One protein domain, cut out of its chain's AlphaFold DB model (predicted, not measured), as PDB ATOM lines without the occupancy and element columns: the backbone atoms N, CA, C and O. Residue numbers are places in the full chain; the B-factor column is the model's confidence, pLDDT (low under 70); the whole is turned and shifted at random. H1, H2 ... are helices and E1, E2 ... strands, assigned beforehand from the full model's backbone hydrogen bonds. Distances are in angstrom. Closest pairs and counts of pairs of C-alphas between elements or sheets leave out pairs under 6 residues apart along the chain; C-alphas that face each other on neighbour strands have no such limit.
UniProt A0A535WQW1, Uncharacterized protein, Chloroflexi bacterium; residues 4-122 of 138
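Overview. This is residues 4 to 122 of the 138 residues of an uncharacterized protein of Chloroflexi bacterium (UniProt A0A535WQW1). Picture a trough of five parallel strands, curled like part of a barrel, with helices set round its outside. H1 and H2 pack on the sheet beneath the half E3, E2 and E1, H3 packs on H2, H4 stands outside the other wall beside E5, and H5 lies between H1 and H4; the link of residues 71 to 80 crosses the open side from the edge of E3 to that of E4. You will read 119 residues with five named helices and five named strands, in turn E1, H1, E2, H2, E3, H3, E4, H4, E5, H5; the sheet runs E3, E2, E1, E5, E4, all parallel, and the class is mixed, helices and strands. The whole is compact, with a radius of gyration of the C-alphas of 14.0 A and spans of 40 by 29 by 24 A.

Along the chain. Start at C-alpha 4, at (213.857, 153.502, 244.840): there E1 begins, and it runs through residues 4 to 8 for 13.0 A. Go on to H1, residues 15 to 27, 18.5 A long, and then to E2, residues 32 to 35, 10.3 A. H2 holds residues 42 to 52 over 15.6 A, E3 residues 57 to 59, and H3 residues 64 to 70 over 9.8 A. Look next for E4, residues 81 to 83. Find C-alpha 90 at (211.330, 164.323, 236.481); from there H4 runs 18.4 A to residue 102. E5, residues 107 to 111, is 13.6 A long, and H5, residues 116 to 120, ends at C-alpha 120, (213.992, 155.579, 236.424).

Arrangement. Begin with the sheet, which is strongly twisted; E3 and E4 are its edge strands. Between E1 and E2, look at N 6 and O 32, 2.8 A apart, and N 34 and O 6, 2.9 A, both within hydrogen-bond range. E1 and E5 have N 5 and O 108 at 2.8 A, E3 and E2 have N 33 and O 57 at 2.8 A, and E5 and E4 have N 109 and O 82 at 2.8 A, again within range. Three strand-helix-strand units, each two parallel neighbour strands with a helix between, have right-handed crossovers: E1, H1, E2; E2, H2, E3; and E4, H4, E5. The sheet with H1, H2 and H4 on one face makes two layers. H1 is at a height over the sheet of 9.2 A and runs along the strands, at 14 degrees to E2 on the local plane. H4 is on the sheet with its residues 96 to 101, and is near E5, with 7 pairs of C-alphas within 10 A. H1 touches H2 with residues 19 to 23 alone, the closest C-alphas being those of Leu 19 and Leu 49, 6.6 A apart; they run the same way at a steep tilt of 61 degrees. H2 touches H3, closest at the C-alphas of Ala 50 and Ala 70, 5.0 A. H1 and H5 only just touch, with 3 pairs of C-alphas within 8 A, the closest those of Leu 25 and Val 117, 5.9 A. H4 and H5 are close but not clearly touching: the C-alphas of Arg 90 and Leu 119, their closest, are 6.4 A apart. H3 and H4 are apart. In H1, H2, H3, H4 and H5 every O i to N i+4 pair is within hydrogen-bond range.

Size, cuts and confidence. The two C-alphas farthest apart, those of Glu 64 and Gly 91, are 42.0 A apart. The printed part has no cut, and no link is long; that from H3 to E4, 10 residues, is short, and in it residues 74 to 75 pair, parallel, with residues 58 to 59 of E3. The mean pLDDT of the printed part is 92.1; look to residue 122 for the one value under 70.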
ATOM      1  N   ILE A   4     215.183 153.495 245.472       93.94
ATOM      2  CA  ILE A   4     213.857 153.502 244.840       93.94
ATOM      3  C   ILE A   4     213.234 152.110 244.864       93.94
ATOM      4  O   ILE A   4     213.780 151.151 244.324       93.94
ATOM      5  N   GLY A   5     212.057 152.018 245.465       95.94
ATOM      6  CA  GLY A   5     211.212 150.841 245.516       95.94
ATOM      7  C   GLY A   5     209.938 151.045 244.710       95.94
ATOM      8  O   GLY A   5     209.453 152.167 244.553       95.94
ATOM      9  N   VAL A   6     209.385 149.951 244.198       96.81
ATOM     10  CA  VAL A   6     208.161 149.971 243.399       96.81
ATOM     11  C   VAL A   6     207.155 148.985 243.961       96.81
ATOM     12  O   VAL A   6     207.445 147.804 244.145       96.81
ATOM     13  N   ARG A   7     205.947 149.480 244.202       97.19
ATOM     14  CA  ARG A   7     204.799 148.694 244.632       97.19
ATOM     15  C   ARG A   7     204.020 148.230 243.409       97.19
ATOM     16  O   ARG A   7     203.323 149.022 242.771       97.19
ATOM     17  N   LEU A   8     204.148 146.952 243.078       96.12
ATOM     18  CA  LEU A   8     203.403 146.310 241.999       96.12
ATOM     19  C   LEU A   8     201.969 145.992 242.454       96.12
ATOM     20  O   LEU A   8     201.774 145.637 243.617       96.12
ATOM     21  N   PRO A   9     200.959 146.080 241.572       93.44
ATOM     22  CA  PRO A   9     199.636 145.555 241.889       93.44
ATOM     23  C   PRO A   9     199.714 144.035 242.086       93.44
ATOM     24  O   PRO A   9     200.416 143.348 241.345       93.44
ATOM     25  N   ALA A  10     198.976 143.488 243.054       93.25
ATOM     26  CA  ALA A  10     198.821 142.036 243.204       93.25
ATOM     27  C   ALA A  10     197.672 141.501 242.324       93.25
ATOM     28  O   ALA A  10     196.925 140.610 242.720       93.25
ATOM     29  N   SER A  11     197.528 142.083 241.134       92.69
ATOM     30  CA  SER A  11     196.558 141.740 240.097       92.69
ATOM     31  C   SER A  11     197.122 142.137 238.727       92.69
ATOM     32  O   SER A  11     197.929 143.065 238.621       92.69
ATOM     33  N   PHE A  12     196.736 141.413 237.677       92.56
ATOM     34  CA  PHE A  12     197.117 141.705 236.293       92.56
ATOM     35  C   PHE A  12     196.199 140.982 235.308       92.56
ATOM     36  O   PHE A  12     195.712 139.888 235.590       92.56
ATOM     37  N   ASP A  13     196.050 141.551 234.113       92.25
ATOM     38  CA  ASP A  13     195.362 140.894 232.995       92.25
ATOM     39  C   ASP A  13     196.292 139.929 232.236       92.25
ATOM     40  O   ASP A  13     195.853 138.919 231.686       92.25
ATOM     41  N   SER A  14     197.600 140.219 232.223       94.81
ATOM     42  CA  SER A  14     198.627 139.445 231.519       94.81
ATOM     43  C   SER A  14     199.824 139.157 232.423       94.81
ATOM     44  O   SER A  14     200.588 140.053 232.786       94.81
ATOM     45  N   ALA A  15     200.036 137.877 232.745       95.06
ATOM     46  CA  ALA A  15     201.185 137.442 233.541       95.06
ATOM     47  C   ALA A  15     202.523 137.737 232.841       95.06
ATOM     48  O   ALA A  15     203.516 138.055 233.493       95.06
ATOM     49  N   GLY A  16     202.558 137.635 231.507       96.38
ATOM     50  CA  GLY A  16     203.763 137.906 230.724       96.38
ATOM     51  C   GLY A  16     204.196 139.366 230.821       96.38
ATOM     52  O   GLY A  16     205.375 139.636 231.035       96.38
ATOM     53  N   GLU A  17     203.243 140.295 230.730       94.62
ATOM     54  CA  GLU A  17     203.504 141.732 230.876       94.62
ATOM     55  C   GLU A  17     203.930 142.071 232.304       94.62
ATOM     56  O   GLU A  17     204.956 142.716 232.489       94.62
ATOM     57  N   PHE A  18     203.239 141.533 233.313       95.25
ATOM     58  CA  PHE A  18     203.604 141.721 234.718       95.25
ATOM     59  C   PHE A  18     205.059 141.311 235.019       95.25
ATOM     60  O   PHE A  18     205.810 142.031 235.682       95.25
ATOM     61  N   LEU A  19     205.492 140.153 234.510       96.88
ATOM     62  CA  LEU A  19     206.862 139.667 234.706       96.88
ATOM     63  C   LEU A  19     207.894 140.436 233.866       96.88
ATOM     64  O   LEU A  19     209.047 140.563 234.285       96.88
ATOM     65  N   ALA A  20     207.502 140.935 232.692       95.75
ATOM     66  CA  ALA A  20     208.347 141.794 231.869       95.75
ATOM     67  C   ALA A  20     208.552 143.168 232.521       95.75
ATOM     68  O   ALA A  20     209.673 143.676 232.541       95.75
ATOM     69  N   ASP A  21     207.507 143.727 233.128       94.75
ATOM     70  CA  ASP A  21     207.567 144.976 233.881       94.75
ATOM     71  C   ASP A  21     208.531 144.867 235.062       94.75
ATOM     72  O   ASP A  21     209.398 145.721 235.231       94.75
ATOM     73  N   ALA A  22     208.467 143.780 235.835       96.31
ATOM     74  CA  ALA A  22     209.407 143.542 236.930       96.31
ATOM     75  C   ALA A  22     210.877 143.533 236.465       96.31
ATOM     76  O   ALA A  22     211.744 144.129 237.109       96.31
ATOM     77  N   GLN A  23     211.161 142.902 235.321       96.25
ATOM     78  CA  GLN A  23     212.494 142.918 234.709       96.25
ATOM     79  C   GLN A  23     212.881 144.317 234.221       96.25
ATOM     80  O   GLN A  23     214.022 144.745 234.400       96.25
ATOM     81  N   ALA A  24     211.943 145.050 233.619       94.88
ATOM     82  CA  ALA A  24     212.172 146.406 233.144       94.88
ATOM     83  C   ALA A  24     212.476 147.373 234.296       94.88
ATOM     84  O   ALA A  24     213.361 148.216 234.148       94.88
ATOM     85  N   LEU A  25     211.797 147.224 235.437       95.19
ATOM     86  CA  LEU A  25     212.041 147.987 236.663       95.19
ATOM     87  C   LEU A  25     213.423 147.682 237.252       95.19
ATOM     88  O   LEU A  25     214.174 148.613 237.543       95.19
ATOM     89  N   GLU A  26     213.805 146.405 237.359       95.06
ATOM     90  CA  GLU A  26     215.157 146.014 237.788       95.06
ATOM     91  C   GLU A  26     216.234 146.582 236.848       95.06
ATOM     92  O   GLU A  26     217.261 147.098 237.295       95.06
ATOM     93  N   ALA A  27     216.007 146.520 235.534       93.38
ATOM     94  CA  ALA A  27     216.918 147.086 234.541       93.38
ATOM     95  C   ALA A  27     216.982 148.620 234.605       93.38
ATOM     96  O   ALA A  27     218.010 149.203 234.268       93.38
ATOM     97  N   ALA A  28     215.899 149.270 235.032       91.31
ATOM     98  CA  ALA A  28     215.825 150.713 235.212       91.31
ATOM     99  C   ALA A  28     216.434 151.199 236.536       91.31
ATOM    100  O   ALA A  28     216.534 152.404 236.730       91.31
ATOM    101  N   GLY A  29     216.858 150.290 237.421       91.19
ATOM    102  CA  GLY A  29     217.526 150.634 238.676       91.19
ATOM    103  C   GLY A  29     216.611 150.690 239.897       91.19
ATOM    104  O   GLY A  29     217.032 151.211 240.924       91.19
ATOM    105  N   ALA A  30     215.390 150.149 239.825       94.38
ATOM    106  CA  ALA A  30     214.625 149.894 241.042       94.38
ATOM    107  C   ALA A  30     215.391 148.906 241.942       94.38
ATOM    108  O   ALA A  30     215.969 147.924 241.473       94.38
ATOM    109  N   GLU A  31     215.391 149.169 243.244       95.38
ATOM    110  CA  GLU A  31     216.143 148.412 244.250       95.38
ATOM    111  C   GLU A  31     215.252 147.503 245.096       95.38
ATOM    112  O   GLU A  31     215.748 146.548 245.694       95.38
ATOM    113  N   LEU A  32     213.942 147.751 245.107       97.56
ATOM    114  CA  LEU A  32     212.964 146.998 245.881       97.56
ATOM    115  C   LEU A  32     211.661 146.822 245.092       97.56
ATOM    116  O   LEU A  32     211.162 147.780 244.505       97.56
ATOM    117  N   LEU A  33     211.074 145.626 245.130       97.69
ATOM    118  CA  LEU A  33     209.682 145.387 244.746       97.69
ATOM    119  C   LEU A  33     208.858 145.000 245.970       97.69
ATOM    120  O   LEU A  33     209.248 144.130 246.753       97.69
ATOM    121  N   THR A  34     207.689 145.615 246.088       97.44
ATOM    122  CA  THR A  34     206.648 145.237 247.043       97.44
ATOM    123  C   THR A  34     205.370 144.886 246.285       97.44
ATOM    124  O   THR A  34     205.209 145.248 245.116       97.44
ATOM    125  N   LEU A  35     204.466 144.157 246.933       96.25
ATOM    126  CA  LEU A  35     203.130 143.898 246.402       96.25
ATOM    127  C   LEU A  35     202.121 144.796 247.117       96.25
ATOM    128  O   LEU A  35     202.148 144.928 248.341       96.25
ATOM    129  N   GLY A  36     201.250 145.432 246.342       93.38
ATOM    130  CA  GLY A  36     200.065 146.115 246.839       93.38
ATOM    131  C   GLY A  36     198.930 145.139 247.149       93.38
ATOM    132  O   GLY A  36     199.112 143.924 247.182       93.38
ATOM    133  N   GLU A  37     197.740 145.690 247.357       89.75
ATOM    134  CA  GLU A  37     196.524 144.893 247.510       89.75
ATOM    135  C   GLU A  37     196.128 144.232 246.179       89.75
ATOM    136  O   GLU A  37     196.414 144.752 245.095       89.75
ATOM    137  N   GLY A  38     195.477 143.073 246.266       90.81
ATOM    138  CA  GLY A  38     195.008 142.303 245.120       90.81
ATOM    139  C   GLY A  38     194.419 140.960 245.541       90.81
ATOM    140  O   GLY A  38     194.378 140.629 246.726       90.81
ATOM    141  N   ASP A  39     193.926 140.213 244.561       91.31
ATOM    142  CA  ASP A  39     193.233 138.935 244.726       91.31
ATOM    143  C   ASP A  39     194.143 137.713 244.524       91.31
ATOM    144  O   ASP A  39     193.755 136.587 244.838       91.31
ATOM    145  N   LEU A  40     195.359 137.925 244.017       94.25
ATOM    146  CA  LEU A  40     196.333 136.867 243.780       94.25
ATOM    147  C   LEU A  40     197.164 136.554 245.027       94.25
ATOM    148  O   LEU A  40     197.479 137.427 245.835       94.25
ATOM    149  N   GLU A  41     197.595 135.295 245.136       93.19
ATOM    150  CA  GLU A  41     198.372 134.800 246.273       93.19
ATOM    151  C   GLU A  41     199.770 135.463 246.341       93.19
ATOM    152  O   GLU A  41     200.628 135.181 245.487       93.19
ATOM    153  N   PRO A  42     200.069 136.291 247.365       93.25
ATOM    154  CA  PRO A  42     201.281 137.114 247.381       93.25
ATOM    155  C   PRO A  42     202.584 136.309 247.356       93.25
ATOM    156  O   PRO A  42     203.531 136.667 246.654       93.25
ATOM    157  N   ALA A  43     202.646 135.185 248.077       92.75
ATOM    158  CA  ALA A  43     203.847 134.352 248.123       92.75
ATOM    159  C   ALA A  43     204.182 133.730 246.754       92.75
ATOM    160  O   ALA A  43     205.358 133.590 246.410       92.75
ATOM    161  N   LEU A  44     203.160 133.385 245.960       94.31
ATOM    162  CA  LEU A  44     203.341 132.831 244.618       94.31
ATOM    163  C   LEU A  44     203.801 133.912 243.632       94.31
ATOM    164  O   LEU A  44     204.708 133.666 242.836       94.31
ATOM    165  N   LEU A  45     203.240 135.120 243.733       95.75
ATOM    166  CA  LEU A  45     203.701 136.269 242.954       95.75
ATOM    167  C   LEU A  45     205.160 136.614 243.254       95.75
ATOM    168  O   LEU A  45     205.959 136.744 242.328       95.75
ATOM    169  N   LEU A  46     205.546 136.688 244.531       96.81
ATOM    170  CA  LEU A  46     206.939 136.936 244.912       96.81
ATOM    171  C   LEU A  46     207.878 135.835 244.403       96.81
ATOM    172  O   LEU A  46     208.994 136.137 243.986       96.81
ATOM    173  N   ALA A  47     207.442 134.572 244.379       96.56
ATOM    174  CA  ALA A  47     208.233 133.471 243.827       96.56
ATOM    175  C   ALA A  47     208.423 133.593 242.305       96.56
ATOM    176  O   ALA A  47     209.520 133.342 241.793       96.56
ATOM    177  N   ALA A  48     207.388 134.032 241.583       97.06
ATOM    178  CA  ALA A  48     207.480 134.319 240.154       97.06
ATOM    179  C   ALA A  48     208.435 135.497 239.888       97.06
ATOM    180  O   ALA A  48     209.352 135.378 239.073       97.06
ATOM    181  N   LEU A  49     208.307 136.587 240.651       97.75
ATOM    182  CA  LEU A  49     209.208 137.742 240.587       97.75
ATOM    183  C   LEU A  49     210.656 137.350 240.901       97.75
ATOM    184  O   LEU A  49     211.575 137.747 240.186       97.75
ATOM    185  N   ALA A  50     210.879 136.516 241.917       97.69
ATOM    186  CA  ALA A  50     212.203 136.011 242.275       97.69
ATOM    187  C   ALA A  50     212.855 135.177 241.160       97.69
ATOM    188  O   ALA A  50     214.084 135.162 241.031       97.69
ATOM    189  N   SER A  51     212.036 134.493 240.359       97.06
ATOM    190  CA  SER A  51     212.483 133.670 239.234       97.06
ATOM    191  C   SER A  51     212.911 134.499 238.023       97.06
ATOM    192  O   SER A  51     213.824 134.088 237.313       97.06
ATOM    193  N   VAL A  52     212.282 135.658 237.792       97.50
ATOM    194  CA  VAL A  52     212.561 136.510 236.618       97.50
ATOM    195  C   VAL A  52     213.501 137.682 236.905       97.50
ATOM    196  O   VAL A  52     214.001 138.302 235.975       97.50
ATOM    197  N   THR A  53     213.760 137.981 238.178       97.19
ATOM    198  CA  THR A  53     214.676 139.046 238.614       97.19
ATOM    199  C   THR A  53     215.932 138.471 239.262       97.19
ATOM    200  O   THR A  53     215.930 137.359 239.803       97.19
ATOM    201  N   THR A  54     217.023 139.230 239.235       95.88
ATOM    202  CA  THR A  54     218.355 138.734 239.618       95.88
ATOM    203  C   THR A  54     219.006 139.484 240.774       95.88
ATOM    204  O   THR A  54     219.788 138.882 241.508       95.88
ATOM    205  N   ARG A  55     218.682 140.763 240.962       94.81
ATOM    206  CA  ARG A  55     219.365 141.701 241.863       94.81
ATOM    207  C   ARG A  55     218.408 142.458 242.778       94.81
ATOM    208  O   ARG A  55     218.766 142.703 243.924       94.81
ATOM    209  N   ILE A  56     217.216 142.803 242.299       95.94
ATOM    210  CA  ILE A  56     216.247 143.622 243.033       95.94
ATOM    211  C   ILE A  56     215.789 142.923 244.319       95.94
ATOM    212  O   ILE A  56     215.588 141.701 244.324       95.94
ATOM    213  N   ALA A  57     215.646 143.674 245.412       97.44
ATOM    214  CA  ALA A  57     215.097 143.149 246.655       97.44
ATOM    215  C   ALA A  57     213.588 142.909 246.518       97.44
ATOM    216  O   ALA A  57     212.903 143.590 245.758       97.44
ATOM    217  N   LEU A  58     213.065 141.944 247.266       97.56
ATOM    218  CA  LEU A  58     211.649 141.595 247.300       97.56
ATOM    219  C   LEU A  58     211.159 141.682 248.742       97.56
ATOM    220  O   LEU A  58     211.790 141.113 249.631       97.56
ATOM    221  N   HIS A  59     210.036 142.348 248.977       96.69
ATOM    222  CA  HIS A  59     209.445 142.440 250.309       96.69
ATOM    223  C   HIS A  59     208.092 141.738 250.382       96.69
ATOM    224  O   HIS A  59     207.225 141.921 249.525       96.69
ATOM    225  N   GLY A  60     207.914 140.964 251.449       92.12
ATOM    226  CA  GLY A  60     206.654 140.335 251.816       92.12
ATOM    227  C   GLY A  60     206.853 139.050 252.613       92.12
ATOM    228  O   GLY A  60     207.976 138.607 252.867       92.12
ATOM    229  N   ALA A  61     205.739 138.443 253.019       87.31
ATOM    230  CA  ALA A  61     205.759 137.189 253.758       87.31
ATOM    231  C   ALA A  61     206.376 136.066 252.908       87.31
ATOM    232  O   ALA A  61     205.976 135.842 251.765       87.31
ATOM    233  N   ALA A  62     207.339 135.340 253.483       85.75
ATOM    234  CA  ALA A  62     208.086 134.317 252.764       85.75
ATOM    235  C   ALA A  62     208.091 132.958 253.462       85.75
ATOM    236  O   ALA A  62     208.465 132.824 254.633       85.75
ATOM    237  N   ASN A  63     207.747 131.933 252.683       90.81
ATOM    238  CA  ASN A  63     208.011 130.537 253.009       90.81
ATOM    239  C   ASN A  63     209.441 130.141 252.588       90.81
ATOM    240  O   ASN A  63     210.168 130.922 251.972       90.81
ATOM    241  N   GLU A  64     209.854 128.918 252.925       92.75
ATOM    242  CA  GLU A  64     211.204 128.437 252.609       92.75
ATOM    243  C   GLU A  64     211.473 128.391 251.099       92.75
ATOM    244  O   GLU A  64     212.537 128.804 250.649       92.75
ATOM    245  N   THR A  65     210.488 127.983 250.295       93.81
ATOM    246  CA  THR A  65     210.612 127.964 248.831       93.81
ATOM    247  C   THR A  65     210.924 129.351 248.272       93.81
ATOM    248  O   THR A  65     211.846 129.497 247.469       93.81
ATOM    249  N   LEU A  66     210.211 130.385 248.726       94.94
ATOM    250  CA  LEU A  66     210.467 131.760 248.314       94.94
ATOM    251  C   LEU A  66     211.854 132.233 248.764       94.94
ATOM    252  O   LEU A  66     212.540 132.879 247.980       94.94
ATOM    253  N   ARG A  67     212.316 131.886 249.974       93.75
ATOM    254  CA  ARG A  67     213.682 132.234 250.419       93.75
ATOM    255  C   ARG A  67     214.748 131.658 249.496       93.75
ATOM    256  O   ARG A  67     215.659 132.386 249.095       93.75
ATOM    257  N   GLN A  68     214.600 130.390 249.119       95.38
ATOM    258  CA  GLN A  68     215.513 129.718 248.194       95.38
ATOM    259  C   GLN A  68     215.501 130.385 246.811       95.38
ATOM    260  O   GLN A  68     216.559 130.704 246.267       95.38
ATOM    261  N   LEU A  69     214.316 130.684 246.262       96.25
ATOM    262  CA  LEU A  69     214.182 131.369 244.969       96.25
ATOM    263  C   LEU A  69     214.694 132.813 245.002       96.25
ATOM    264  O   LEU A  69     215.288 133.283 244.031       96.25
ATOM    265  N   ALA A  70     214.494 133.527 246.107       95.69
ATOM    266  CA  ALA A  70     214.949 134.901 246.262       95.69
ATOM    267  C   ALA A  70     216.471 135.002 246.420       95.69
ATOM    268  O   ALA A  70     217.021 136.069 246.159       95.69
ATOM    269  N   ARG A  71     217.164 133.914 246.789       95.62
ATOM    270  CA  ARG A  71     218.636 133.849 246.867       95.62
ATOM    271  C   ARG A  71     219.226 134.965 247.744       95.62
ATOM    272  O   ARG A  71     220.186 135.624 247.363       95.62
ATOM    273  N   GLY A  72     218.606 135.208 248.901       94.94
ATOM    274  CA  GLY A  72     219.043 136.236 249.857       94.94
ATOM    275  C   GLY A  72     218.540 137.657 249.579       94.94
ATOM    276  O   GLY A  72     218.961 138.583 250.260       94.94
ATOM    277  N   ARG A  73     217.627 137.848 248.618       95.50
ATOM    278  CA  ARG A  73     217.068 139.169 248.264       95.50
ATOM    279  C   ARG A  73     215.767 139.529 248.987       95.50
ATOM    280  O   ARG A  73     215.104 140.482 248.593       95.50
ATOM    281  N   LEU A  74     215.359 138.765 250.000       95.12
ATOM    282  CA  LEU A  74     214.159 139.101 250.767       95.12
ATOM    283  C   LEU A  74     214.467 140.191 251.791       95.12
ATOM    284  O   LEU A  74     215.271 139.975 252.696       95.12
ATOM    285  N   ALA A  75     213.790 141.328 251.664       93.50
ATOM    286  CA  ALA A  75     213.761 142.381 252.667       93.50
ATOM    287  C   ALA A  75     212.596 142.109 253.628       93.50
ATOM    288  O   ALA A  75     211.431 142.160 253.227       93.50
ATOM    289  N   LEU A  76     212.900 141.758 254.881       83.81
ATOM    290  CA  LEU A  76     211.882 141.396 255.877       83.81
ATOM    291  C   LEU A  76     211.251 142.618 256.552       83.81
ATOM    292  O   LEU A  76     210.082 142.567 256.925       83.81
ATOM    293  N   ASP A  77     211.999 143.713 256.649       87.69
ATOM    294  CA  ASP A  77     211.516 145.014 257.092       87.69
ATOM    295  C   ASP A  77     211.815 146.086 256.039       87.69
ATOM    296  O   ASP A  77     212.546 145.868 255.069       87.69
ATOM    297  N   LEU A  78     211.160 147.228 256.223       93.88
ATOM    298  CA  LEU A  78     211.280 148.414 255.387       93.88
ATOM    299  C   LEU A  78     211.646 149.617 256.262       93.88
ATOM    300  O   LEU A  78     211.110 150.711 256.087       93.88
ATOM    301  N   GLU A  79     212.528 149.419 257.246       93.56
ATOM    302  CA  GLU A  79     212.943 150.505 258.133       93.56
ATOM    303  C   GLU A  79     213.557 151.662 257.328       93.56
ATOM    304  O   GLU A  79     214.405 151.469 256.455       93.56
ATOM    305  N   GLY A  80     213.081 152.881 257.593       93.00
ATOM    306  CA  GLY A  80     213.521 154.083 256.886       93.00
ATOM    307  C   GLY A  80     212.997 154.222 255.453       93.00
ATOM    308  O   GLY A  80     213.378 155.183 254.786       93.00
ATOM    309  N   TRP A  81     212.139 153.315 254.972       96.56
ATOM    310  CA  TRP A  81     211.431 153.495 253.705       96.56
ATOM    311  C   TRP A  81     210.135 154.275 253.908       96.56
ATOM    312  O   TRP A  81     209.416 154.068 254.887       96.56
ATOM    313  N   VAL A  82     209.810 155.147 252.957       96.19
ATOM    314  CA  VAL A  82     208.571 155.935 252.972       96.19
ATOM    315  C   VAL A  82     207.766 155.702 251.704       96.19
ATOM    316  O   VAL A  82     208.320 155.574 250.614       96.19
ATOM    317  N   GLU A  83     206.444 155.656 251.840       95.38
ATOM    318  CA  GLU A  83     205.544 155.643 250.688       95.38
ATOM    319  C   GLU A  83     205.444 157.036 250.085       95.38
ATOM    320  O   GLU A  83     205.352 158.038 250.795       95.38
ATOM    321  N   GLU A  84     205.420 157.087 248.763       93.94
ATOM    322  CA  GLU A  84     205.425 158.327 248.019       93.94
ATOM    323  C   GLU A  84     204.484 158.238 246.819       93.94
ATOM    324  O   GLU A  84     204.362 157.211 246.146       93.94
ATOM    325  N   ALA A  85     203.795 159.340 246.533       90.56
ATOM    326  CA  ALA A  85     202.932 159.403 245.367       90.56
ATOM    327  C   ALA A  85     203.776 159.457 244.088       90.56
ATOM    328  O   ALA A  85     204.876 160.020 244.069       90.56
ATOM    329  N   LEU A  86     203.224 158.948 242.983       83.19
ATOM    330  CA  LEU A  86     203.874 159.077 241.684       83.19
ATOM    331  C   LEU A  86     204.148 160.569 241.393       83.19
ATOM    332  O   LEU A  86     203.225 161.386 241.484       83.19
ATOM    333  N   PRO A  87     205.392 160.957 241.072       83.38
ATOM    334  CA  PRO A  87     205.689 162.330 240.689       83.38
ATOM    335  C   PRO A  87     204.995 162.690 239.373       83.38
ATOM    336  O   PRO A  87     204.794 161.841 238.504       83.38
ATOM    337  N   ALA A  88     204.675 163.973 239.206       83.38
ATOM    338  CA  ALA A  88     204.114 164.477 237.954       83.38
ATOM    339  C   ALA A  88     205.128 164.396 236.797       83.38
ATOM    340  O   ALA A  88     204.759 164.049 235.674       83.38
ATOM    341  N   ASP A  89     206.400 164.686 237.085       83.19
ATOM    342  CA  ASP A  89     207.499 164.743 236.122       83.19
ATOM    343  C   ASP A  89     208.872 164.514 236.796       83.19
ATOM    344  O   ASP A  89     208.975 164.336 238.014       83.19
ATOM    345  N   ARG A  90     209.950 164.517 235.995       80.62
ATOM    346  CA  ARG A  90     211.330 164.323 236.481       80.62
ATOM    347  C   ARG A  90     211.810 165.448 237.401       80.62
ATOM    348  O   ARG A  90     212.593 165.189 238.311       80.62
ATOM    349  N   GLY A  91     211.386 166.690 237.171       85.19
ATOM    350  CA  GLY A  91     211.773 167.834 237.997       85.19
ATOM    351  C   GLY A  91     211.216 167.700 239.411       85.19
ATOM    352  O   GLY A  91     211.971 167.758 240.381       85.19
ATOM    353  N   ALA A  92     209.917 167.413 239.514       87.25
ATOM    354  CA  ALA A  92     209.249 167.109 240.775       87.25
ATOM    355  C   ALA A  92     209.887 165.903 241.482       87.25
ATOM    356  O   ALA A  92     210.043 165.913 242.702       87.25
ATOM    357  N   TRP A  93     210.301 164.886 240.720       87.50
ATOM    358  CA  TRP A  93     210.981 163.715 241.266       87.50
ATOM    359  C   TRP A  93     212.338 164.055 241.890       87.50
ATOM    360  O   TRP A  93     212.585 163.686 243.034       87.50
ATOM    361  N   ARG A  94     213.191 164.820 241.194       86.88
ATOM    362  CA  ARG A  94     214.512 165.223 241.713       86.88
ATOM    363  C   ARG A  94     214.412 166.042 242.995       86.88
ATOM    364  O   ARG A  94     215.117 165.745 243.953       86.88
ATOM    365  N   VAL A  95     213.521 167.037 243.029       90.00
ATOM    366  CA  VAL A  95     213.311 167.884 244.220       90.00
ATOM    367  C   VAL A  95     212.904 167.033 245.421       90.00
ATOM    368  O   VAL A  95     213.415 167.207 246.524       90.00
ATOM    369  N   ARG A  96     212.009 166.075 245.196       90.12
ATOM    370  CA  ARG A  96     211.501 165.188 246.235       90.12
ATOM    371  C   ARG A  96     212.548 164.188 246.725       90.12
ATOM    372  O   ARG A  96     212.674 164.003 247.929       90.12
ATOM    373  N   LEU A  97     213.315 163.574 245.823       90.38
ATOM    374  CA  LEU A  97     214.414 162.686 246.211       90.38
ATOM    375  C   LEU A  97     215.491 163.436 247.003       90.38
ATOM    376  O   LEU A  97     215.998 162.881 247.971       90.38
ATOM    377  N   ALA A  98     215.805 164.685 246.639       91.12
ATOM    378  CA  ALA A  98     216.737 165.519 247.396       91.12
ATOM    379  C   ALA A  98     216.217 165.820 248.812       91.12
ATOM    380  O   ALA A  98     216.956 165.651 249.778       91.12
ATOM    381  N   ALA A  99     214.935 166.170 248.952       92.75
ATOM    382  CA  ALA A  99     214.321 166.400 250.261       92.75
ATOM    383  C   ALA A  99     214.338 165.143 251.151       92.75
ATOM    384  O   ALA A  99     214.618 165.229 252.345       92.75
ATOM    385  N   HIS A 100     214.075 163.966 250.572       93.94
ATOM    386  CA  HIS A 100     214.163 162.688 251.288       93.94
ATOM    387  C   HIS A 100     215.608 162.336 251.671       93.94
ATOM    388  O   HIS A 100     215.839 161.834 252.769       93.94
ATOM    389  N   ASP A 101     216.583 162.647 250.813       92.88
ATOM    390  CA  ASP A 101     218.009 162.469 251.117       92.88
ATOM    391  C   ASP A 101     218.446 163.337 252.306       92.88
ATOM    392  O   ASP A 101     219.075 162.848 253.242       92.88
ATOM    393  N   GLU A 102     218.053 164.615 252.308       93.06
ATOM    394  CA  GLU A 102     218.314 165.553 253.408       93.06
ATOM    395  C   GLU A 102     217.650 165.111 254.720       93.06
ATOM    396  O   GLU A 102     218.210 165.303 255.800       93.06
ATOM    397  N   ALA A 103     216.477 164.478 254.632       93.31
ATOM    398  CA  ALA A 103     215.767 163.912 255.775       93.31
ATOM    399  C   ALA A 103     216.346 162.568 256.265       93.31
ATOM    400  O   ALA A 103     215.873 162.038 257.271       93.31
ATOM    401  N   GLY A 104     217.354 162.009 255.585       93.31
ATOM    402  CA  GLY A 104     217.972 160.732 255.950       93.31
ATOM    403  C   GLY A 104     217.087 159.512 255.679       93.31
ATOM    404  O   GLY A 104     217.257 158.474 256.319       93.31
ATOM    405  N   VAL A 105     216.133 159.626 254.752       94.81
ATOM    406  CA  VAL A 105     215.264 158.520 254.331       94.81
ATOM    407  C   VAL A 105     216.090 157.472 253.582       94.81
ATOM    408  O   VAL A 105     216.848 157.791 252.667       94.81
ATOM    409  N   ALA A 106     215.930 156.197 253.946       92.75
ATOM    410  CA  ALA A 106     216.679 155.096 253.341       92.75
ATOM    411  C   ALA A 106     216.204 154.791 251.911       92.75
ATOM    412  O   ALA A 106     217.011 154.469 251.033       92.75
ATOM    413  N   GLY A 107     214.900 154.915 251.664       94.25
ATOM    414  CA  GLY A 107     214.322 154.730 250.341       94.25
ATOM    415  C   GLY A 107     212.885 155.218 250.224       94.25
ATOM    416  O   GLY A 107     212.187 155.426 251.213       94.25
ATOM    417  N   VAL A 108     212.435 155.395 248.991       95.75
ATOM    418  CA  VAL A 108     211.059 155.769 248.660       95.75
ATOM    419  C   VAL A 108     210.389 154.627 247.914       95.75
ATOM    420  O   VAL A 108     211.003 154.012 247.044       95.75
ATOM    421  N   ILE A 109     209.132 154.337 248.234       96.50
ATOM    422  CA  ILE A 109     208.315 153.338 247.547       96.50
ATOM    423  C   ILE A 109     207.222 154.073 246.787       96.50
ATOM    424  O   ILE A 109     206.462 154.838 247.374       96.50
ATOM    425  N   VAL A 110     207.144 153.837 245.479       95.31
ATOM    426  CA  VAL A 110     206.112 154.424 244.617       95.31
ATOM    427  C   VAL A 110     205.209 153.356 244.013       95.31
ATOM    428  O   VAL A 110     205.673 152.252 243.718       95.31
ATOM    429  N   PRO A 111     203.923 153.662 243.773       95.38
ATOM    430  CA  PRO A 111     203.044 152.758 243.048       95.38
ATOM    431  C   PRO A 111     203.525 152.566 241.607       95.38
ATOM    432  O   PRO A 111     203.957 153.513 240.943       95.38
ATOM    433  N   MET A 112     203.413 151.334 241.113       91.19
ATOM    434  CA  MET A 112     203.708 150.997 239.726       91.19
ATOM    435  C   MET A 112     202.881 151.856 238.769       91.19
ATOM    436  O   MET A 112     201.666 152.003 238.908       91.19
ATOM    437  N   ASN A 113     203.554 152.410 237.764       87.88
ATOM    438  CA  ASN A 113     202.938 153.162 236.685       87.88
ATOM    439  C   ASN A 113     203.708 152.900 235.382       87.88
ATOM    440  O   ASN A 113     204.939 152.893 235.420       87.88
ATOM    441  N   PRO A 114     203.043 152.782 234.219       80.62
ATOM    442  CA  PRO A 114     203.726 152.571 232.937       80.62
ATOM    443  C   PRO A 114     204.810 153.613 232.615       80.62
ATOM    444  O   PRO A 114     205.790 153.320 231.936       80.62
ATOM    445  N   ARG A 115     204.671 154.845 233.123       82.62
ATOM    446  CA  ARG A 115     205.649 155.927 232.919       82.62
ATOM    447  C   ARG A 115     206.894 155.794 233.798       82.62
ATOM    448  O   ARG A 115     207.898 156.446 233.521       82.62
ATOM    449  N   LEU A 116     206.852 154.957 234.835       84.12
ATOM    450  CA  LEU A 116     207.892 154.868 235.856       84.12
ATOM    451  C   LEU A 116     209.228 154.380 235.287       84.12
ATOM    452  O   LEU A 116     210.259 154.975 235.577       84.12
ATOM    453  N   VAL A 117     209.222 153.380 234.400       82.44
ATOM    454  CA  VAL A 117     210.451 152.886 233.745       82.44
ATOM    455  C   VAL A 117     211.190 154.017 233.016       82.44
ATOM    456  O   VAL A 117     212.417 154.097 233.069       82.44
ATOM    457  N   GLY A 118     210.450 154.925 232.371       78.88
ATOM    458  CA  GLY A 118     211.017 156.087 231.681       78.88
ATOM    459  C   GLY A 118     211.570 157.165 232.620       78.88
ATOM    460  O   GLY A 118     212.487 157.889 232.233       78.88
ATOM    461  N   LEU A 119     211.041 157.267 233.842       78.50
ATOM    462  CA  LEU A 119     211.564 158.157 234.882       78.50
ATOM    463  C   LEU A 119     212.837 157.579 235.525       78.50
ATOM    464  O   LEU A 119     213.778 158.325 235.771       78.50
ATOM    465  N   LEU A 120     212.882 156.261 235.748       77.00
ATOM    466  CA  LEU A 120     213.992 155.579 236.424       77.00
ATOM    467  C   LEU A 120     215.238 155.407 235.546       77.00
ATOM    468  O   LEU A 120     216.351 155.588 236.027       77.00
ATOM    469  N   ARG A 121     215.081 155.108 234.248       70.44
ATOM    470  CA  ARG A 121     216.221 154.861 233.342       70.44
ATOM    471  C   ARG A 121     217.138 156.070 233.119       70.44
ATOM    472  O   ARG A 121     218.209 155.888 232.548       70.44
ATOM    473  N   ASN A 122     216.707 157.286 233.466       59.97
ATOM    474  CA  ASN A 122     217.421 158.511 233.107       59.97
ATOM    475  C   ASN A 122     217.135 159.663 234.098       59.97
ATOM    476  O   ASN A 122     216.458 160.629 233.735       59.97
TER     477      ASN A 122